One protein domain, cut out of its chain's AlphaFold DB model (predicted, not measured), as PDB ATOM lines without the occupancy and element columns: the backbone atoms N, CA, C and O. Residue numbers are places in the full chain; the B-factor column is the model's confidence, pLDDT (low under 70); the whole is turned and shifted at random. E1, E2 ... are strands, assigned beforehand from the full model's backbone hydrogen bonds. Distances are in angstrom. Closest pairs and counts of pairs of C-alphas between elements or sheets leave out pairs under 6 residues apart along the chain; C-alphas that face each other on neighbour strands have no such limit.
ATOM      1  N   THR A   6     -38.482  28.981 -37.602       90.62
ATOM      2  CA  THR A   6     -38.471  27.855 -36.654       90.62
ATOM      3  C   THR A   6     -39.906  27.514 -36.275       90.62
ATOM      4  O   THR A   6     -40.783  28.375 -36.346       90.62
ATOM      5  N   ALA A   7     -40.161  26.277 -35.858       91.12
ATOM      6  CA  ALA A   7     -41.475  25.866 -35.383       91.12
ATOM      7  C   ALA A   7     -41.376  25.205 -34.008       91.12
ATOM      8  O   ALA A   7     -40.556  24.313 -33.808       91.12
ATOM      9  N   ILE A   8     -42.246  25.604 -33.081       91.69
ATOM     10  CA  ILE A   8     -42.430  24.914 -31.800       91.69
ATOM     11  C   ILE A   8     -43.634  23.985 -31.935       91.69
ATOM     12  O   ILE A   8     -44.758  24.442 -32.162       91.69
ATOM     13  N   ALA A   9     -43.400  22.681 -31.787       93.19
ATOM     14  CA  ALA A   9     -44.451  21.671 -31.762       93.19
ATOM     15  C   ALA A   9     -44.965  21.472 -30.329       93.19
ATOM     16  O   ALA A   9     -44.223  21.056 -29.444       93.19
ATOM     17  N   THR A  10     -46.252  21.725 -30.102       94.75
ATOM     18  CA  THR A  10     -46.925  21.496 -28.816       94.75
ATOM     19  C   THR A  10     -47.929  20.361 -28.967       94.75
ATOM     20  O   THR A  10     -48.853  20.443 -29.778       94.75
ATOM     21  N   LYS A  11     -47.763  19.282 -28.199       94.19
ATOM     22  CA  LYS A  11     -48.705  18.157 -28.212       94.19
ATOM     23  C   LYS A  11     -50.009  18.556 -27.516       94.19
ATOM     24  O   LYS A  11     -49.992  19.009 -26.378       94.19
ATOM     25  N   SER A  12     -51.138  18.341 -28.184       93.00
ATOM     26  CA  SER A  12     -52.487  18.571 -27.665       93.00
ATOM     27  C   SER A  12     -53.338  17.326 -27.922       93.00
ATOM     28  O   SER A  12     -53.877  17.131 -29.014       93.00
ATOM     29  N   GLY A  13     -53.422  16.441 -26.924       91.94
ATOM     30  CA  GLY A  13     -54.069  15.132 -27.056       91.94
ATOM     31  C   GLY A  13     -53.325  14.218 -28.038       91.94
ATOM     32  O   GLY A  13     -52.141  13.929 -27.854       91.94
ATOM     33  N   SER A  14     -54.020  13.764 -29.087       92.62
ATOM     34  CA  SER A  14     -53.460  12.938 -30.172       92.62
ATOM     35  C   SER A  14     -52.873  13.746 -31.340       92.62
ATOM     36  O   SER A  14     -52.451  13.156 -32.332       92.62
ATOM     37  N   ARG A  15     -52.845  15.084 -31.248       92.88
ATOM     38  CA  ARG A  15     -52.372  15.986 -32.312       92.88
ATOM     39  C   ARG A  15     -51.182  16.830 -31.852       92.88
ATOM     40  O   ARG A  15     -50.971  17.010 -30.654       92.88
ATOM     41  N   TYR A  16     -50.439  17.377 -32.811       94.44
ATOM     42  CA  TYR A  16     -49.433  18.416 -32.587       94.44
ATOM     43  C   TYR A  16     -49.909  19.735 -33.195       94.44
ATOM     44  O   TYR A  16     -50.357  19.762 -34.340       94.44
ATOM     45  N   ASN A  17     -49.787  20.817 -32.431       94.25
ATOM     46  CA  ASN A  17     -49.969  22.186 -32.897       94.25
ATOM     47  C   ASN A  17     -48.589  22.803 -33.135       94.25
ATOM     48  O   ASN A  17     -47.729  22.720 -32.261       94.25
ATOM     49  N   PHE A  18     -48.383  23.433 -34.287       93.25
ATOM     50  CA  PHE A  18     -47.119  24.080 -34.630       93.25
ATOM     51  C   PHE A  18     -47.285  25.595 -34.571       93.25
ATOM     52  O   PHE A  18     -48.164  26.145 -35.232       93.25
ATOM     53  N   THR A  19     -46.433  26.262 -33.795       92.50
ATOM     54  CA  THR A  19     -46.308  27.727 -33.811       92.50
ATOM     55  C   THR A  19     -45.053  28.090 -34.588       92.50
ATOM     56  O   THR A  19     -43.972  27.628 -34.230       92.50
ATOM     57  N   LEU A  20     -45.207  28.865 -35.660       91.62
ATOM     58  CA  LEU A  20     -44.131  29.233 -36.580       91.62
ATOM     59  C   LEU A  20     -43.624  30.641 -36.272       91.62
ATOM     60  O   LEU A  20     -44.409  31.586 -36.235       91.62
ATOM     61  N   ASP A  21     -42.308  30.779 -36.149       91.06
ATOM     62  CA  ASP A  21     -41.625  32.061 -36.028       91.06
ATOM     63  C   ASP A  21     -40.807  32.336 -37.284       91.06
ATOM     64  O   ASP A  21     -39.894  31.580 -37.619       91.06
ATOM     65  N   HIS A  22     -41.061  33.465 -37.939       91.50
ATOM     66  CA  HIS A  22     -40.172  33.966 -38.984       91.50
ATOM     67  C   HIS A  22     -38.864  34.472 -38.365       91.50
ATOM     68  O   HIS A  22     -38.879  35.182 -37.362       91.50
ATOM     69  N   LYS A  23     -37.727  34.139 -38.979       92.69
ATOM     70  CA  LYS A  23     -36.392  34.516 -38.484       92.69
ATOM     71  C   LYS A  23     -35.644  35.483 -39.401       92.69
ATOM     72  O   LYS A  23     -34.692  36.109 -38.952       92.69
ATOM     73  N   ALA A  24     -36.100  35.672 -40.636       92.38
ATOM     74  CA  ALA A  24     -35.664  36.781 -41.486       92.38
ATOM     75  C   ALA A  24     -36.298  38.115 -41.051       92.38
ATOM     76  O   ALA A  24     -37.293  38.121 -40.324       92.38
ATOM     77  N   ALA A  25     -35.749  39.240 -41.509       95.38
ATOM     78  CA  ALA A  25     -36.360  40.556 -41.346       95.38
ATOM     79  C   ALA A  25     -36.950  41.058 -42.672       95.38
ATOM     80  O   ALA A  25     -36.538  40.630 -43.754       95.38
ATOM     81  N   TYR A  26     -37.917  41.972 -42.583       96.00
ATOM     82  CA  TYR A  26     -38.662  42.462 -43.741       96.00
ATOM     83  C   TYR A  26     -38.636  43.986 -43.811       96.00
ATOM     84  O   TYR A  26     -38.812  44.660 -42.793       96.00
ATOM     85  N   LEU A  27     -38.468  44.520 -45.019       96.69
ATOM     86  CA  LEU A  27     -38.648  45.936 -45.324       96.69
ATOM     87  C   LEU A  27     -39.802  46.096 -46.301       96.69
ATOM     88  O   LEU A  27     -39.762  45.519 -47.382       96.69
ATOM     89  N   THR A  28     -40.804  46.890 -45.933       96.44
ATOM     90  CA  THR A  28     -41.894  47.273 -46.843       96.44
ATOM     91  C   THR A  28     -41.720  48.720 -47.279       96.44
ATOM     92  O   THR A  28     -41.853  49.625 -46.455       96.44
ATOM     93  N   PHE A  29     -41.437  48.936 -48.559       96.75
ATOM     94  CA  PHE A  29     -41.268  50.246 -49.181       96.75
ATOM     95  C   PHE A  29     -42.613  50.809 -49.624       96.75
ATOM     96  O   PHE A  29     -43.366  50.125 -50.316       96.75
ATOM     97  N   MET A  30     -42.879  52.059 -49.246       95.50
ATOM     98  CA  MET A  30     -44.079  52.814 -49.616       95.50
ATOM     99  C   MET A  30     -43.666  54.244 -50.012       95.50
ATOM    100  O   MET A  30     -43.827  55.175 -49.213       95.50
ATOM    101  N   PRO A  31     -42.998  54.411 -51.169       95.75
ATOM    102  CA  PRO A  31     -42.539  55.715 -51.627       95.75
ATOM    103  C   PRO A  31     -43.701  56.557 -52.165       95.75
ATOM    104  O   PRO A  31     -44.603  56.043 -52.821       95.75
ATOM    105  N   TYR A  32     -43.649  57.859 -51.935       95.38
ATOM    106  CA  TYR A  32     -44.592  58.842 -52.462       95.38
ATOM    107  C   TYR A  32     -43.834  60.113 -52.848       95.38
ATOM    108  O   TYR A  32     -42.652  60.238 -52.537       95.38
ATOM    109  N   ASN A  33     -44.486  61.053 -53.522       95.81
ATOM    110  CA  ASN A  33     -43.909  62.366 -53.787       95.81
ATOM    111  C   ASN A  33     -44.808  63.465 -53.217       95.81
ATOM    112  O   ASN A  33     -45.938  63.648 -53.669       95.81
ATOM    113  N   GLN A  34     -44.320  64.209 -52.223       95.62
ATOM    114  CA  GLN A  34     -45.151  65.200 -51.534       95.62
ATOM    115  C   GLN A  34     -45.669  66.298 -52.470       95.62
ATOM    116  O   GLN A  34     -46.805  66.748 -52.314       95.62
ATOM    117  N   GLN A  35     -44.850  66.721 -53.436       94.12
ATOM    118  CA  GLN A  35     -45.169  67.848 -54.314       94.12
ATOM    119  C   GLN A  35     -46.249  67.530 -55.358       94.12
ATOM    120  O   GLN A  35     -46.870  68.453 -55.873       94.12
ATOM    121  N   GLY A  36     -46.519  66.252 -55.636       91.94
ATOM    122  CA  GLY A  36     -47.518  65.839 -56.620       91.94
ATOM    123  C   GLY A  36     -47.302  64.407 -57.094       91.94
ATOM    124  O   GLY A  36     -46.203  63.865 -56.964       91.94
ATOM    125  N   ALA A  37     -48.353  63.781 -57.623       92.12
ATOM    126  CA  ALA A  37     -48.237  62.468 -58.252       92.12
ATOM    127  C   ALA A  37     -47.395  62.562 -59.533       92.12
ATOM    128  O   ALA A  37     -47.368  63.603 -60.189       92.12
ATOM    129  N   ILE A  38     -46.716  61.471 -59.889       93.12
ATOM    130  CA  ILE A  38     -45.956  61.380 -61.143       93.12
ATOM    131  C   ILE A  38     -46.667  60.385 -62.058       93.12
ATOM    132  O   ILE A  38     -46.235  59.244 -62.200       93.12
ATOM    133  N   ASP A  39     -47.804  60.801 -62.615       91.62
ATOM    134  CA  ASP A  39     -48.753  59.917 -63.309       91.62
ATOM    135  C   ASP A  39     -48.145  59.171 -64.508       91.62
ATOM    136  O   ASP A  39     -48.485  58.014 -64.759       91.62
ATOM    137  N   GLY A  40     -47.219  59.805 -65.230       91.94
ATOM    138  CA  GLY A  40     -46.516  59.222 -66.373       91.94
ATOM    139  C   GLY A  40     -45.374  58.271 -66.001       91.94
ATOM    140  O   GLY A  40     -44.866  57.558 -66.874       91.94
ATOM    141  N   ALA A  41     -44.961  58.227 -64.727       94.00
ATOM    142  CA  ALA A  41     -43.783  57.486 -64.287       94.00
ATOM    143  C   ALA A  41     -44.084  56.344 -63.309       94.00
ATOM    144  O   ALA A  41     -44.960  56.404 -62.445       94.00
ATOM    145  N   TYR A  42     -43.251  55.311 -63.395       95.12
ATOM    146  CA  TYR A  42     -43.290  54.137 -62.529       95.12
ATOM    147  C   TYR A  42     -41.929  53.909 -61.886       95.12
ATOM    148  O   TYR A  42     -40.894  54.179 -62.499       95.12
ATOM    149  N   ILE A  43     -41.912  53.349 -60.679       96.00
ATOM    150  CA  ILE A  43     -40.678  52.841 -60.076       96.00
ATOM    151  C   ILE A  43     -40.416  51.456 -60.660       96.00
ATOM    152  O   ILE A  43     -41.164  50.515 -60.415       96.00
ATOM    153  N   THR A  44     -39.344  51.320 -61.430       96.06
ATOM    154  CA  THR A  44     -38.968  50.062 -62.094       96.06
ATOM    155  C   THR A  44     -37.962  49.257 -61.284       96.06
ATOM    156  O   THR A  44     -37.819  48.051 -61.483       96.06
ATOM    157  N   GLN A  45     -37.274  49.902 -60.341       97.25
ATOM    158  CA  GLN A  45     -36.298  49.250 -59.485       97.25
ATOM    159  C   GLN A  45     -36.282  49.876 -58.094       97.25
ATOM    160  O   GLN A  45     -36.275  51.099 -57.951       97.25
ATOM    161  N   ILE A  46     -36.210  49.022 -57.074       97.94
ATOM    162  CA  ILE A  46     -35.790  49.413 -55.728       97.94
ATOM    163  C   ILE A  46     -34.522  48.629 -55.423       97.94
ATOM    164  O   ILE A  46     -34.531  47.398 -55.467       97.94
ATOM    165  N   LYS A  47     -33.425  49.319 -55.124       97.88
ATOM    166  CA  LYS A  47     -32.161  48.695 -54.731       97.88
ATOM    167  C   LYS A  47     -31.804  49.114 -53.317       97.88
ATOM    168  O   LYS A  47     -31.791  50.295 -52.998       97.88
ATOM    169  N   VAL A  48     -31.523  48.133 -52.471       98.19
ATOM    170  CA  VAL A  48     -31.015  48.343 -51.117       98.19
ATOM    171  C   VAL A  48     -29.542  47.992 -51.107       98.19
ATOM    172  O   VAL A  48     -29.176  46.927 -51.594       98.19
ATOM    173  N   THR A  49     -28.713  48.855 -50.534       98.06
ATOM    174  CA  THR A  49     -27.298  48.591 -50.257       98.06
ATOM    175  C   THR A  49     -26.991  48.920 -48.800       98.06
ATOM    176  O   THR A  49     -27.498  49.913 -48.289       98.06
ATOM    177  N   ALA A  50     -26.185  48.109 -48.119       97.81
ATOM    178  CA  ALA A  50     -25.826  48.341 -46.720       97.81
ATOM    179  C   ALA A  50     -24.327  48.154 -46.448       97.81
ATOM    180  O   ALA A  50     -23.590  47.594 -47.257       97.81
ATOM    181  N   ASP A  51     -23.889  48.607 -45.275       97.06
ATOM    182  CA  ASP A  51     -22.521  48.464 -44.761       97.06
ATOM    183  C   ASP A  51     -22.132  47.012 -44.416       97.06
ATOM    184  O   ASP A  51     -20.950  46.678 -44.332       97.06
ATOM    185  N   GLN A  52     -23.113  46.121 -44.272       96.38
ATOM    186  CA  GLN A  52     -22.934  44.702 -43.953       96.38
ATOM    187  C   GLN A  52     -23.649  43.810 -44.974       96.38
ATOM    188  O   GLN A  52     -24.561  44.255 -45.671       96.38
ATOM    189  N   ALA A  53     -23.288  42.525 -45.033       96.88
ATOM    190  CA  ALA A  53     -24.021  41.556 -45.846       96.88
ATOM    191  C   ALA A  53     -25.500  41.502 -45.417       96.88
ATOM    192  O   ALA A  53     -25.803  41.202 -44.264       96.88
ATOM    193  N   ILE A  54     -26.425  41.791 -46.330       95.75
ATOM    194  CA  ILE A  54     -27.888  41.745 -46.137       95.75
ATOM    195  C   ILE A  54     -28.512  40.464 -46.700       95.75
ATOM    196  O   ILE A  54     -29.661  40.151 -46.392       95.75
ATOM    197  N   ALA A  55     -27.748  39.709 -47.486       94.31
ATOM    198  CA  ALA A  55     -28.097  38.401 -48.027       94.31
ATOM    199  C   ALA A  55     -26.884  37.457 -47.954       94.31
ATOM    200  O   ALA A  55     -25.795  37.863 -47.555       94.31
ATOM    201  N   GLY A  56     -27.071  36.196 -48.341       92.69
ATOM    202  CA  GLY A  56     -26.016  35.183 -48.367       92.69
ATOM    203  C   GLY A  56     -26.324  33.990 -47.470       92.69
ATOM    204  O   GLY A  56     -27.463  33.796 -47.046       92.69
ATOM    205  N   GLU A  57     -25.299  33.184 -47.217       92.75
ATOM    206  CA  GLU A  57     -25.391  31.988 -46.386       92.75
ATOM    207  C   GLU A  57     -25.106  32.334 -44.925       92.75
ATOM    208  O   GLU A  57     -24.090  32.950 -44.609       92.75
ATOM    209  N   PHE A  58     -26.029  31.957 -44.045       92.75
ATOM    210  CA  PHE A  58     -25.907  32.089 -42.598       92.75
ATOM    211  C   PHE A  58     -26.140  30.713 -41.982       92.75
ATOM    212  O   PHE A  58     -27.009  29.969 -42.443       92.75
ATOM    213  N   ASN A  59     -25.430  30.409 -40.900       94.62
ATOM    214  CA  ASN A  59     -25.754  29.271 -40.061       94.62
ATOM    215  C   ASN A  59     -27.171  29.449 -39.497       94.62
ATOM    216  O   ASN A  59     -27.609  30.556 -39.164       94.62
ATOM    217  N   PHE A  60     -27.890  28.337 -39.388       92.25
ATOM    218  CA  PHE A  60     -29.254  28.302 -38.882       92.25
ATOM    219  C   PHE A  60     -29.373  27.224 -37.808       92.25
ATOM    220  O   PHE A  60     -28.909  26.100 -38.001       92.25
ATOM    221  N   ASN A  61     -29.983  27.561 -36.676       90.81
ATOM    222  CA  ASN A  61     -30.220  26.638 -35.566       90.81
ATOM    223  C   ASN A  61     -31.617  26.861 -34.963       90.81
ATOM    224  O   ASN A  61     -32.416  27.632 -35.493       90.81
ATOM    225  N   ASP A  62     -31.913  26.208 -33.839       89.62
ATOM    226  CA  ASP A  62     -33.222  26.286 -33.174       89.62
ATOM    227  C   ASP A  62     -33.606  27.706 -32.710       89.62
ATOM    228  O   ASP A  62     -34.786  28.003 -32.528       89.62
ATOM    229  N   ASN A  63     -32.636  28.618 -32.575       87.06
ATOM    230  CA  ASN A  63     -32.881  30.033 -32.279       87.06
ATOM    231  C   ASN A  63     -33.118  30.879 -33.546       87.06
ATOM    232  O   ASN A  63     -33.568  32.026 -33.454       87.06
ATOM    233  N   GLY A  64     -32.874  30.319 -34.733       90.12
ATOM    234  CA  GLY A  64     -33.027  30.963 -36.032       90.12
ATOM    235  C   GLY A  64     -31.696  31.239 -36.730       90.12
ATOM    236  O   GLY A  64     -30.783  30.418 -36.697       90.12
ATOM    237  N   ILE A  65     -31.611  32.392 -37.400       91.38
ATOM    238  CA  ILE A  65     -30.395  32.844 -38.089       91.38
ATOM    239  C   ILE A  65     -29.335  33.218 -37.045       91.38
ATOM    240  O   ILE A  65     -29.569  34.101 -36.218       91.38
ATOM    241  N   ASP A  66     -28.159  32.602 -37.125       93.75
ATOM    242  CA  ASP A  66     -26.992  33.001 -36.343       93.75
ATOM    243  C   ASP A  66     -26.311  34.214 -36.993       93.75
ATOM    244  O   ASP A  66     -25.658  34.124 -38.031       93.75
ATOM    245  N   LEU A  67     -26.468  35.389 -36.382       92.69
ATOM    246  CA  LEU A  67     -25.886  36.624 -36.911       92.69
ATOM    247  C   LEU A  67     -24.358  36.683 -36.756       92.69
ATOM    248  O   LEU A  67     -23.729  37.509 -37.417       92.69
ATOM    249  N   THR A  68     -23.757  35.833 -35.914       94.31
ATOM    250  CA  THR A  68     -22.294  35.766 -35.761       94.31
ATOM    251  C   THR A  68     -21.628  35.073 -36.947       94.31
ATOM    252  O   THR A  68     -20.472  35.357 -37.249       94.31
ATOM    253  N   SER A  69     -22.375  34.250 -37.689       95.50
ATOM    254  CA  SER A  69     -21.925  33.628 -38.933       95.50
ATOM    255  C   SER A  69     -22.185  34.504 -40.164       95.50
ATOM    256  O   SER A  69     -22.255  33.978 -41.275       95.50
ATOM    257  N   ARG A  70     -22.435  35.814 -39.996       95.75
ATOM    258  CA  ARG A  70     -22.695  36.709 -41.130       95.75
ATOM    259  C   ARG A  70     -21.523  36.623 -42.115       95.75
ATOM    260  O   ARG A  70     -20.380  36.822 -41.694       95.75
ATOM    261  N   PRO A  71     -21.776  36.361 -43.409       95.75
ATOM    262  CA  PRO A  71     -20.702  36.251 -44.379       95.75
ATOM    263  C   PRO A  71     -19.969  37.586 -44.516       95.75
ATOM    264  O   PRO A  71     -20.545  38.660 -44.314       95.75
ATOM    265  N   ILE A  72     -18.693  37.510 -44.900       95.69
ATOM    266  CA  ILE A  72     -17.894  38.698 -45.208       95.69
ATOM    267  C   ILE A  72     -18.617  39.500 -46.291       95.69
ATOM    268  O   ILE A  72     -19.076  38.958 -47.302       95.69
ATOM    269  N   ALA A  73     -18.747  40.798 -46.043       95.12
ATOM    270  CA  ALA A  73     -19.508  41.682 -46.898       95.12
ATOM    271  C   ALA A  73     -18.802  41.876 -48.253       95.12
ATOM    272  O   ALA A  73     -17.589  42.070 -48.321       95.12
ATOM    273  N   SER A  74     -19.569  41.798 -49.333       94.69
ATOM    274  CA  SER A  74     -19.116  41.975 -50.709       94.69
ATOM    275  C   SER A  74     -20.226  42.613 -51.544       94.69
ATOM    276  O   SER A  74     -21.397  42.605 -51.157       94.69
ATOM    277  N   ALA A  75     -19.888  43.119 -52.731       91.06
ATOM    278  CA  ALA A  75     -20.854  43.782 -53.609       91.06
ATOM    279  C   ALA A  75     -22.096  42.924 -53.936       91.06
ATOM    280  O   ALA A  75     -23.176  43.465 -54.164       91.06
ATOM    281  N   THR A  76     -21.969  41.591 -53.939       92.19
ATOM    282  CA  THR A  76     -23.073  40.673 -54.261       92.19
ATOM    283  C   THR A  76     -24.008  40.404 -53.087       92.19
ATOM    284  O   THR A  76     -25.155  40.027 -53.314       92.19
ATOM    285  N   ASN A  77     -23.549  40.581 -51.844       96.12
ATOM    286  CA  ASN A  77     -24.322  40.253 -50.645       96.12
ATOM    287  C   ASN A  77     -24.678  41.477 -49.785       96.12
ATOM    288  O   ASN A  77     -25.553  41.379 -48.926       96.12
ATOM    289  N   GLN A  78     -24.063  42.632 -50.050       97.38
ATOM    290  CA  GLN A  78     -24.429  43.938 -49.494       97.38
ATOM    291  C   GLN A  78     -25.585  44.599 -50.244       97.38
ATOM    292  O   GLN A  78     -26.071  45.629 -49.788       97.38
ATOM    293  N   SER A  79     -26.019  44.033 -51.375       97.06
ATOM    294  CA  SER A  79     -27.051  44.620 -52.224       97.06
ATOM    295  C   SER A  79     -28.165  43.633 -52.555       97.06
ATOM    296  O   SER A  79     -27.910  42.487 -52.913       97.06
ATOM    297  N   ILE A  80     -29.410  44.106 -52.510       96.88
ATOM    298  CA  ILE A  80     -30.588  43.403 -53.029       96.88
ATOM    299  C   ILE A  80     -31.310  44.362 -53.964       96.88
ATOM    300  O   ILE A  80     -31.582  45.506 -53.603       96.88
ATOM    301  N   THR A  81     -31.634  43.885 -55.160       96.81
ATOM    302  CA  THR A  81     -32.396  44.636 -56.154       96.81
ATOM    303  C   THR A  81     -33.738  43.958 -56.378       96.81
ATOM    304  O   THR A  81     -33.789  42.780 -56.728       96.81
ATOM    305  N   LEU A  82     -34.817  44.713 -56.214       95.50
ATOM    306  CA  LEU A  82     -36.151  44.336 -56.649       95.50
ATOM    307  C   LEU A  82     -36.432  45.014 -57.988       95.50
ATOM    308  O   LEU A  82     -36.519  46.238 -58.054       95.50
ATOM    309  N   THR A  83     -36.592  44.209 -59.034       95.44
ATOM    310  CA  THR A  83     -37.107  44.669 -60.326       95.44
ATOM    311  C   THR A  83     -38.628  44.638 -60.281       95.44
ATOM    312  O   THR A  83     -39.227  43.607 -59.976       95.44
ATOM    313  N   LEU A  84     -39.242  45.777 -60.564       92.56
ATOM    314  CA  LEU A  84     -40.682  45.982 -60.556       92.56
ATOM    315  C   LEU A  84     -41.200  46.048 -61.996       92.56
ATOM    316  O   LEU A  84     -40.460  46.360 -62.929       92.56
ATOM    317  N   ASN A  85     -42.477  45.731 -62.186       79.75
ATOM    318  CA  ASN A  85     -43.144  45.947 -63.467       79.75
ATOM    319  C   ASN A  85     -43.529  47.429 -63.634       79.75
ATOM    320  O   ASN A  85     -43.533  48.199 -62.675       79.75
ATOM    321  N   ASN A  86     -43.922  47.818 -64.848       73.06
ATOM    322  CA  ASN A  86     -44.340  49.186 -65.190       73.06
ATOM    323  C   ASN A  86     -45.716  49.582 -64.603       73.06
ATOM    324  O   ASN A  86     -46.456  50.322 -65.236       73.06
ATOM    325  N   ASN A  87     -46.076  49.068 -63.422       83.44
ATOM    326  CA  ASN A  87     -47.346  49.340 -62.744       83.44
ATOM    327  C   ASN A  87     -47.138  49.886 -61.317       83.44
ATOM    328  O   ASN A  87     -48.111  50.188 -60.628       83.44
ATOM    329  N   PHE A  88     -45.892  50.009 -60.848       92.00
ATOM    330  CA  PHE A  88     -45.588  50.551 -59.522       92.00
ATOM    331  C   PHE A  88     -45.597  52.086 -59.562       92.00
ATOM    332  O   PHE A  88     -44.564  52.732 -59.738       92.00
ATOM    333  N   THR A  89     -46.797  52.655 -59.469       93.31
ATOM    334  CA  THR A  89     -47.047  54.104 -59.573       93.31
ATOM    335  C   THR A  89     -46.380  54.917 -58.459       93.31
ATOM    336  O   THR A  89     -46.036  54.380 -57.400       93.31
ATOM    337  N   VAL A  90     -46.213  56.224 -58.686       92.81
ATOM    338  CA  VAL A  90     -45.722  57.182 -57.682       92.81
ATOM    339  C   VAL A  90     -46.878  58.075 -57.217       92.81
ATOM    340  O   VAL A  90     -47.193  59.063 -57.887       92.81
ATOM    341  N   PRO A  91     -47.537  57.750 -56.089       93.12
ATOM    342  CA  PRO A  91     -48.630  58.560 -55.575       93.12
ATOM    343  C   PRO A  91     -48.120  59.909 -55.054       93.12
ATOM    344  O   PRO A  91     -47.022  60.009 -54.499       93.12
ATOM    345  N   GLY A  92     -48.949  60.937 -55.224       91.25
ATOM    346  CA  GLY A  92     -48.733  62.262 -54.654       91.25
ATOM    347  C   GLY A  92     -49.254  62.401 -53.222       91.25
ATOM    348  O   GLY A  92     -49.961  61.529 -52.715       91.25
ATOM    349  N   GLY A  93     -48.977  63.547 -52.598       86.44
ATOM    350  CA  GLY A  93     -49.547  63.938 -51.303       86.44
ATOM    351  C   GLY A  93     -48.680  63.554 -50.104       86.44
ATOM    352  O   GLY A  93     -47.520  63.204 -50.249       86.44
ATOM    353  N   THR A  94     -49.216  63.654 -48.888       82.19
ATOM    354  CA  THR A  94     -48.432  63.499 -47.641       82.19
ATOM    355  C   THR A  94     -48.605  62.144 -46.955       82.19
ATOM    356  O   THR A  94     -48.059  61.926 -45.873       82.19
ATOM    357  N   ILE A  95     -49.412  61.245 -47.527       78.94
ATOM    358  CA  ILE A  95     -49.761  59.958 -46.919       78.94
ATOM    359  C   ILE A  95     -49.425  58.840 -47.911       78.94
ATOM    360  O   ILE A  95     -49.930  58.866 -49.031       78.94
ATOM    361  N   PRO A  96     -48.609  57.845 -47.522       81.38
ATOM    362  CA  PRO A  96     -48.316  56.712 -48.389       81.38
ATOM    363  C   PRO A  96     -49.559  55.825 -48.566       81.38
ATOM    364  O   PRO A  96     -50.244  55.507 -47.591       81.38
ATOM    365  N   ASP A  97     -49.812  55.371 -49.795       84.38
ATOM    366  CA  ASP A  97     -50.968  54.538 -50.142       84.38
ATOM    367  C   ASP A  97     -50.525  53.131 -50.599       84.38
ATOM    368  O   ASP A  97     -50.118  52.947 -51.751       84.38
ATOM    369  N   PRO A  98     -50.632  52.103 -49.731       87.44
ATOM    370  CA  PRO A  98     -50.216  50.743 -50.066       87.44
ATOM    371  C   PRO A  98     -51.083  50.083 -51.146       87.44
ATOM    372  O   PRO A  98     -50.671  49.066 -51.698       87.44
ATOM    373  N   SER A  99     -52.270  50.626 -51.449       87.00
ATOM    374  CA  SER A  99     -53.097  50.147 -52.562       87.00
ATOM    375  C   SER A  99     -52.560  50.595 -53.924       87.00
ATOM    376  O   SER A  99     -52.842  49.957 -54.938       87.00
ATOM    377  N   LYS A 100     -51.765  51.673 -53.944       85.31
ATOM    378  CA  LYS A 100     -51.102  52.209 -55.139       85.31
ATOM    379  C   LYS A 100     -49.720  51.615 -55.310       85.31
ATOM    380  O   LYS A 100     -49.362  51.208 -56.415       85.31
ATOM    381  N   ASN A 101     -48.949  51.579 -54.224       91.12
ATOM    382  CA  ASN A 101     -47.619  51.015 -54.253       91.12
ATOM    383  C   ASN A 101     -47.173  50.452 -52.889       91.12
ATOM    384  O   ASN A 101     -47.256  51.075 -51.835       91.12
ATOM    385  N   ALA A 102     -46.692  49.214 -52.904       93.38
ATOM    386  CA  ALA A 102     -46.023  48.603 -51.768       93.38
ATOM    387  C   ALA A 102     -45.150  47.457 -52.269       93.38
ATOM    388  O   ALA A 102     -45.610  46.586 -53.006       93.38
ATOM    389  N   ALA A 103     -43.886  47.453 -51.870       94.56
ATOM    390  CA  ALA A 103     -42.943  46.399 -52.214       94.56
ATOM    391  C   ALA A 103     -42.285  45.874 -50.946       94.56
ATOM    392  O   ALA A 103     -41.895  46.665 -50.092       94.56
ATOM    393  N   ILE A 104     -42.135  44.557 -50.825       95.06
ATOM    394  CA  ILE A 104     -41.470  43.937 -49.679       95.06
ATOM    395  C   ILE A 104     -40.151  43.293 -50.105       95.06
ATOM    396  O   ILE A 104     -40.094  42.557 -51.089       95.06
ATOM    397  N   MET A 105     -39.088  43.555 -49.350       95.56
ATOM    398  CA  MET A 105     -37.833  42.810 -49.426       95.56
ATOM    399  C   MET A 105     -37.615  42.020 -48.141       95.56
ATOM    400  O   MET A 105     -37.966  42.468 -47.049       95.56
ATOM    401  N   VAL A 106     -36.993  40.854 -48.293       94.62
ATOM    402  CA  VAL A 106     -36.536  40.003 -47.191       94.62
ATOM    403  C   VAL A 106     -35.022  40.091 -47.131       94.62
ATOM    404  O   VAL A 106     -34.361  39.960 -48.160       94.62
ATOM    405  N   LEU A 107     -34.488  40.302 -45.935       94.50
ATOM    406  CA  LEU A 107     -33.059  40.438 -45.693       94.50
ATOM    407  C   LEU A 107     -32.676  39.907 -44.310       94.50
ATOM    408  O   LEU A 107     -33.532  39.609 -43.468       94.50
ATOM    409  N   ALA A 108     -31.373  39.763 -44.089       94.94
ATOM    410  CA  ALA A 108     -30.836  39.374 -42.797       94.94
ATOM    411  C   ALA A 108     -31.269  40.377 -41.701       94.94
ATOM    412  O   ALA A 108     -31.266  41.585 -41.933       94.94
ATOM    413  N   PRO A 109     -31.641  39.913 -40.497       95.75
ATOM    414  CA  PRO A 109     -31.794  40.785 -39.337       95.75
ATOM    415  C   PRO A 109     -30.458  41.425 -38.945       95.75
ATOM    416  O   PRO A 109     -29.390  40.893 -39.255       95.75
ATOM    417  N   GLY A 110     -30.500  42.537 -38.215       95.50
ATOM    418  CA  GLY A 110     -29.298  43.215 -37.729       95.50
ATOM    419  C   GLY A 110     -29.496  44.709 -37.514       95.50
ATOM    420  O   GLY A 110     -30.580  45.240 -37.744       95.50
ATOM    421  N   THR A 111     -28.433  45.379 -37.081       96.94
ATOM    422  CA  THR A 111     -28.361  46.843 -37.027       96.94
ATOM    423  C   THR A 111     -27.343  47.301 -38.057       96.94
ATOM    424  O   THR A 111     -26.177  46.912 -37.986       96.94
ATOM    425  N   TYR A 112     -27.809  48.104 -39.006       96.88
ATOM    426  CA  TYR A 112     -27.024  48.603 -40.129       96.88
ATOM    427  C   TYR A 112     -26.624  50.044 -39.852       96.88
ATOM    428  O   TYR A 112     -27.501  50.884 -39.636       96.88
ATOM    429  N   GLY A 113     -25.319  50.329 -39.837       97.31
ATOM    430  CA  GLY A 113     -24.809  51.683 -39.626       97.31
ATOM    431  C   GLY A 113     -25.254  52.605 -40.754       97.31
ATOM    432  O   GLY A 113     -25.745  53.700 -40.487       97.31
ATOM    433  N   THR A 114     -25.211  52.087 -41.985       97.44
ATOM    434  CA  THR A 114     -25.688  52.758 -43.195       97.44
ATOM    435  C   THR A 114     -26.500  51.788 -44.046       97.44
ATOM    436  O   THR A 114     -26.002  50.737 -44.445       97.44
ATOM    437  N   LEU A 115     -27.737  52.166 -44.372       97.56
ATOM    438  CA  LEU A 115     -28.579  51.487 -45.351       97.56
ATOM    439  C   LEU A 115     -29.089  52.501 -46.377       97.56
ATOM    440  O   LEU A 115     -29.811  53.436 -46.041       97.56
ATOM    441  N   THR A 116     -28.729  52.304 -47.636       98.19
ATOM    442  CA  THR A 116     -29.118  53.151 -48.761       98.19
ATOM    443  C   THR A 116     -30.207  52.465 -49.573       98.19
ATOM    444  O   THR A 116     -30.100  51.281 -49.887       98.19
ATOM    445  N   VAL A 117     -31.252  53.214 -49.916       98.38
ATOM    446  CA  VAL A 117     -32.341  52.789 -50.797       98.38
ATOM    447  C   VAL A 117     -32.338  53.682 -52.029       98.38
ATOM    448  O   VAL A 117     -32.479  54.899 -51.920       98.38
ATOM    449  N   GLU A 118     -32.184  53.070 -53.195       98.38
ATOM    450  CA  GLU A 118     -32.254  53.712 -54.502       98.38
ATOM    451  C   GLU A 118     -33.586  53.339 -55.166       98.38
ATOM    452  O   GLU A 118     -33.915  52.155 -55.282       98.38
ATOM    453  N   TYR A 119     -34.347  54.341 -55.597       97.62
ATOM    454  CA  TYR A 119     -35.587  54.196 -56.359       97.62
ATOM    455  C   TYR A 119     -35.337  54.663 -57.790       97.62
ATOM    456  O   TYR A 119     -35.125  55.854 -58.015       97.62
ATOM    457  N   THR A 120     -35.373  53.748 -58.755       96.94
ATOM    458  CA  THR A 120     -35.258  54.096 -60.177       96.94
ATOM    459  C   THR A 120     -36.650  54.316 -60.750       96.94
ATOM    460  O   THR A 120     -37.465  53.393 -60.768       96.94
ATOM    461  N   LEU A 121     -36.913  55.528 -61.229       96.38
ATOM    462  CA  LEU A 121     -38.144  55.912 -61.906       96.38
ATOM    463  C   LEU A 121     -37.945  55.866 -63.425       96.38
ATOM    464  O   LEU A 121     -36.860  56.170 -63.929       96.38
ATOM    465  N   ARG A 122     -39.008  55.521 -64.152       95.19
ATOM    466  CA  ARG A 122     -39.084  55.544 -65.617       95.19
ATOM    467  C   ARG A 122     -40.419  56.120 -66.055       95.19
ATOM    468  O   ARG A 122     -41.458  55.604 -65.653       95.19
ATOM    469  N   ASP A 123     -40.372  57.105 -66.938       96.12
ATOM    470  CA  ASP A 123     -41.525  57.559 -67.711       96.12
ATOM    471  C   ASP A 123     -41.392  57.039 -69.146       96.12
ATOM    472  O   ASP A 123     -40.378  57.243 -69.823       96.12
ATOM    473  N   ASN A 124     -42.396  56.284 -69.588       92.44
ATOM    474  CA  ASN A 124     -42.385  55.651 -70.906       92.44
ATOM    475  C   ASN A 124     -42.838  56.602 -72.016       92.44
ATOM    476  O   ASN A 124     -42.546  56.340 -73.180       92.44
ATOM    477  N   THR A 125     -43.512  57.700 -71.693       93.88
ATOM    478  CA  THR A 125     -43.897  58.693 -72.691       93.88
ATOM    479  C   THR A 125     -42.721  59.606 -73.010       93.88
ATOM    480  O   THR A 125     -42.362  59.780 -74.174       93.88
ATOM    481  N   THR A 126     -42.032  60.110 -71.986       94.94
ATOM    482  CA  THR A 126     -40.860  60.984 -72.174       94.94
ATOM    483  C   THR A 126     -39.563  60.213 -72.424       94.94
ATOM    484  O   THR A 126     -38.564  60.806 -72.834       94.94
ATOM    485  N   GLN A 127     -39.561  58.896 -72.176       93.56
ATOM    486  CA  GLN A 127     -38.385  58.013 -72.214       93.56
ATOM    487  C   GLN A 127     -37.286  58.412 -71.212       93.56
ATOM    488  O   GLN A 127     -36.134  57.975 -71.338       93.56
ATOM    489  N   LYS A 128     -37.626  59.221 -70.201       94.75
ATOM    490  CA  LYS A 128     -36.703  59.684 -69.162       94.75
ATOM    491  C   LYS A 128     -36.684  58.725 -67.979       94.75
ATOM    492  O   LYS A 128     -37.685  58.099 -67.632       94.75
ATOM    493  N   SER A 129     -35.516  58.630 -67.356       94.00
ATOM    494  CA  SER A 129     -35.301  57.878 -66.123       94.00
ATOM    495  C   SER A 129     -34.541  58.736 -65.123       94.00
ATOM    496  O   SER A 129     -33.743  59.582 -65.523       94.00
ATOM    497  N   GLY A 130     -34.740  58.472 -63.837       93.94
ATOM    498  CA  GLY A 130     -33.980  59.101 -62.760       93.94
ATOM    499  C   GLY A 130     -33.904  58.189 -61.545       93.94
ATOM    500  O   GLY A 130     -34.813  57.392 -61.315       93.94
ATOM    501  N   THR A 131     -32.824  58.303 -60.775       96.06
ATOM    502  CA  THR A 131     -32.641  57.536 -59.539       96.06
ATOM    503  C   THR A 131     -32.684  58.475 -58.346       96.06
ATOM    504  O   THR A 131     -31.920  59.434 -58.275       96.06
ATOM    505  N   ILE A 132     -33.570  58.180 -57.398       97.19
ATOM    506  CA  ILE A 132     -33.660  58.876 -56.117       97.19
ATOM    507  C   ILE A 132     -33.002  58.018 -55.046       97.19
ATOM    508  O   ILE A 132     -33.416  56.882 -54.821       97.19
ATOM    509  N   THR A 133     -32.022  58.580 -54.346       97.38
ATOM    510  CA  THR A 133     -31.259  57.876 -53.310       97.38
ATOM    511  C   THR A 133     -31.598  58.424 -51.930       97.38
ATOM    512  O   THR A 133     -31.584  59.634 -51.712       97.38
ATOM    513  N   LYS A 134     -31.892  57.532 -50.978       97.50
ATOM    514  CA  LYS A 134     -32.124  57.865 -49.566       97.50
ATOM    515  C   LYS A 134     -31.242  57.006 -48.675       97.50
ATOM    516  O   LYS A 134     -31.170  55.796 -48.866       97.50
ATOM    517  N   THR A 135     -30.626  57.618 -47.673       97.50
ATOM    518  CA  THR A 135     -29.756  56.924 -46.719       97.50
ATOM    519  C   THR A 135     -30.368  56.953 -45.324       97.50
ATOM    520  O   THR A 135     -30.775  58.002 -44.828       97.50
ATOM    521  N   TYR A 136     -30.420  55.785 -44.695       96.31
ATOM    522  CA  TYR A 136     -30.918  55.552 -43.349       96.31
ATOM    523  C   TYR A 136     -29.754  55.111 -42.470       96.31
ATOM    524  O   TYR A 136     -29.112  54.099 -42.750       96.31
ATOM    525  N   ASN A 137     -29.501  55.857 -41.398       96.75
ATOM    526  CA  ASN A 137     -28.413  55.558 -40.475       96.75
ATOM    527  C   ASN A 137     -28.933  54.797 -39.253       96.75
ATOM    528  O   ASN A 137     -29.996  55.129 -38.726       96.75
ATOM    529  N   ASN A 138     -28.161  53.817 -38.783       96.19
ATOM    530  CA  ASN A 138     -28.453  53.014 -37.590       96.19
ATOM    531  C   ASN A 138     -29.839  52.340 -37.622       96.19
ATOM    532  O   ASN A 138     -30.575  52.333 -36.632       96.19
ATOM    533  N   LEU A 139     -30.221  51.775 -38.772       95.88
ATOM    534  CA  LEU A 139     -31.505  51.096 -38.931       95.88
ATOM    535  C   LEU A 139     -31.429  49.668 -38.372       95.88
ATOM    536  O   LEU A 139     -30.692  48.827 -38.885       95.88
ATOM    537  N   THR A 140     -32.236  49.373 -37.352       96.62
ATOM    538  CA  THR A 140     -32.372  48.018 -36.797       96.62
ATOM    539  C   THR A 140     -33.534  47.264 -37.433       96.62
ATOM    540  O   THR A 140     -34.678  47.727 -37.433       96.62
ATOM    541  N   LEU A 141     -33.240  46.060 -37.920       96.44
ATOM    542  CA  LEU A 141     -34.188  45.111 -38.484       96.44
ATOM    543  C   LEU A 141     -34.278  43.884 -37.578       96.44
ATOM    544  O   LEU A 141     -33.335  43.101 -37.456       96.44
ATOM    545  N   THR A 142     -35.425  43.726 -36.922       95.44
ATOM    546  CA  THR A 142     -35.668  42.635 -35.975       95.44
ATOM    547  C   THR A 142     -36.159  41.384 -36.699       95.44
ATOM    548  O   THR A 142     -37.044  41.457 -37.553       95.44
ATOM    549  N   ALA A 143     -35.621  40.223 -36.320       94.31
ATOM    550  CA  ALA A 143     -36.064  38.928 -36.825       94.31
ATOM    551  C   ALA A 143     -37.585  38.750 -36.661       94.31
ATOM    552  O   ALA A 143     -38.160  39.065 -35.619       94.31
ATOM    553  N   GLY A 144     -38.239  38.282 -37.721       93.25
ATOM    554  CA  GLY A 144     -39.678  38.045 -37.777       93.25
ATOM    555  C   GLY A 144     -40.545  39.301 -37.819       93.25
ATOM    556  O   GLY A 144     -41.769  39.190 -37.770       93.25
ATOM    557  N   LYS A 145     -39.948  40.497 -37.894       95.50
ATOM    558  CA  LYS A 145     -40.677  41.768 -37.907       95.50
ATOM    559  C   LYS A 145     -40.533  42.484 -39.242       95.50
ATOM    560  O   LYS A 145     -39.494  42.436 -39.897       95.50
ATOM    561  N   ASN A 146     -41.601  43.185 -39.606       95.69
ATOM    562  CA  ASN A 146     -41.616  44.092 -40.740       95.69
ATOM    563  C   ASN A 146     -41.305  45.518 -40.289       95.69
ATOM    564  O   ASN A 146     -41.898  46.021 -39.331       95.69
ATOM    565  N   ARG A 147     -40.416  46.184 -41.020       95.50
ATOM    566  CA  ARG A 147     -40.130  47.607 -40.889       95.50
ATOM    567  C   ARG A 147     -40.674  48.321 -42.123       95.50
ATOM    568  O   ARG A 147     -40.269  48.047 -43.248       95.50
ATOM    569  N   ARG A 148     -41.592  49.264 -41.913       94.62
ATOM    570  CA  ARG A 148     -42.061  50.144 -42.991       94.62
ATOM    571  C   ARG A 148     -40.998  51.195 -43.307       94.62
ATOM    572  O   ARG A 148     -40.462  51.816 -42.389       94.62
ATOM    573  N   VAL A 149     -40.741  51.389 -44.594       94.38
ATOM    574  CA  VAL A 149     -39.885  52.430 -45.169       94.38
ATOM    575  C   VAL A 149     -40.790  53.345 -45.982       94.38
ATOM    576  O   VAL A 149     -41.096  53.083 -47.146       94.38
ATOM    577  N   VAL A 150     -41.293  54.372 -45.306       93.88
ATOM    578  CA  VAL A 150     -42.131  55.414 -45.900       93.88
ATOM    579  C   VAL A 150     -41.205  56.537 -46.343       93.88
ATOM    580  O   VAL A 150     -40.488  57.092 -45.513       93.88
ATOM    581  N   THR A 151     -41.225  56.849 -47.635       94.19
ATOM    582  CA  THR A 151     -40.234  57.735 -48.249       94.19
ATOM    583  C   THR A 151     -40.926  58.796 -49.083       94.19
ATOM    584  O   THR A 151     -41.550  58.450 -50.082       94.19
ATOM    585  N   ASP A 152     -40.755  60.069 -48.731       95.88
ATOM    586  CA  ASP A 152     -40.965  61.144 -49.701       95.88
ATOM    587  C   ASP A 152     -39.772  61.167 -50.663       95.88
ATOM    588  O   ASP A 152     -38.617  61.338 -50.250       95.88
ATOM    589  N   LEU A 153     -40.033  60.944 -51.947       95.88
ATOM    590  CA  LEU A 153     -39.019  60.955 -52.991       95.88
ATOM    591  C   LEU A 153     -38.426  62.357 -53.164       95.88
ATOM    592  O   LEU A 153     -37.230  62.450 -53.439       95.88
ATOM    593  N   GLN A 154     -39.199  63.414 -52.883       96.25
ATOM    594  CA  GLN A 154     -38.787  64.815 -53.023       96.25
ATOM    595  C   GLN A 154     -38.394  65.176 -54.466       96.25
ATOM    596  O   GLN A 154     -37.442  65.922 -54.694       96.25
ATOM    597  N   VAL A 155     -39.120  64.636 -55.447       97.06
ATOM    598  CA  VAL A 155     -38.985  65.053 -56.847       97.06
ATOM    599  C   VAL A 155     -39.699  66.394 -56.998       97.06
ATOM    600  O   VAL A 155     -40.880  66.512 -56.668       97.06
TER     601      VAL A 155
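Overview. This is residues 6 to 155 of the 385 residues of an uncharacterized protein of Prevotella sp. oral taxon 475 (UniProt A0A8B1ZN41). Two strongly twisted sheets lie face to face as a sandwich, four strands E5 E4 E7 E8 over three strands E6 E3 E9, and the hairpin of E1 and E2 reaches away from one end as an arm. The sheets hold the middle, and the long unnamed link of residues 51 to 78 loops out from the sandwich. The printed part has 150 residues, no named helix and nine named strands, E1 to E9 in order along the chain, and its class is all strand. The four-stranded sheet and the hairpin are antiparallel, and the three-stranded sheet is mixed. The whole is loose, with a radius of gyration of the C-alphas of 18.4 A, and elongated, spanning 62 by 39 by 24 A.

Along the chain. E1, residues 6 to 12, begins at C-alpha 6 at (-38.471, 27.855, -36.654). E2 is residues 15 to 22, 22.7 A long, and it runs on into E3, residues 25 to 32, 22.9 A long, across a break of 2 residues at 53 degrees. E4 is residues 41 to 50, 26.7 A long, E5 residues 79 to 83 and E6 residues 103 to 107. E7, residues 110 to 123, is the longest strand at 35.4 A and bends by 83 degrees at residue 113. E8, residues 129 to 141, is 30.5 A long and bends by 91 degrees at residue 138. E9, residues 146 to 152, ends at C-alpha 152 at (-40.965, 61.144, -49.701).

Arrangement. In the larger sheet E4 and E7 are antiparallel at 159 degrees, with N 47 and O 118 2.9 A apart, within hydrogen-bond range. E7 and E8 form a hairpin, with N 117 and O 134 at 2.8 A. E4 and E5 form another, with N 82 and O 46 at 2.8 A. In the other sheet E3 is the inner strand. It is antiparallel to E6, with N 27 and O 105 at 2.9 A, and parallel to E9 at 21 degrees, with N 149 and O 28 at 2.8 A. The facing parts of the two sheets are 8.9 A centre to centre, their strands at 36 degrees. The closest C-alphas of E5 and E6 are those of Leu 82 and Met 105, 7.6 A apart. E1 and E2 form a hairpin, with N 10 and O 17 at 2.8 A, and E1 is apart from E3 to E9.

Size, cuts and confidence. The C-alphas farthest apart, of Gly 13 and Thr 126, are 65.7 A apart. The links E4 to E5 and E5 to E6 are long, with 28 and 19 residues. The printed part has no cut, its mean pLDDT is 93.8, and no printed residue is under 70.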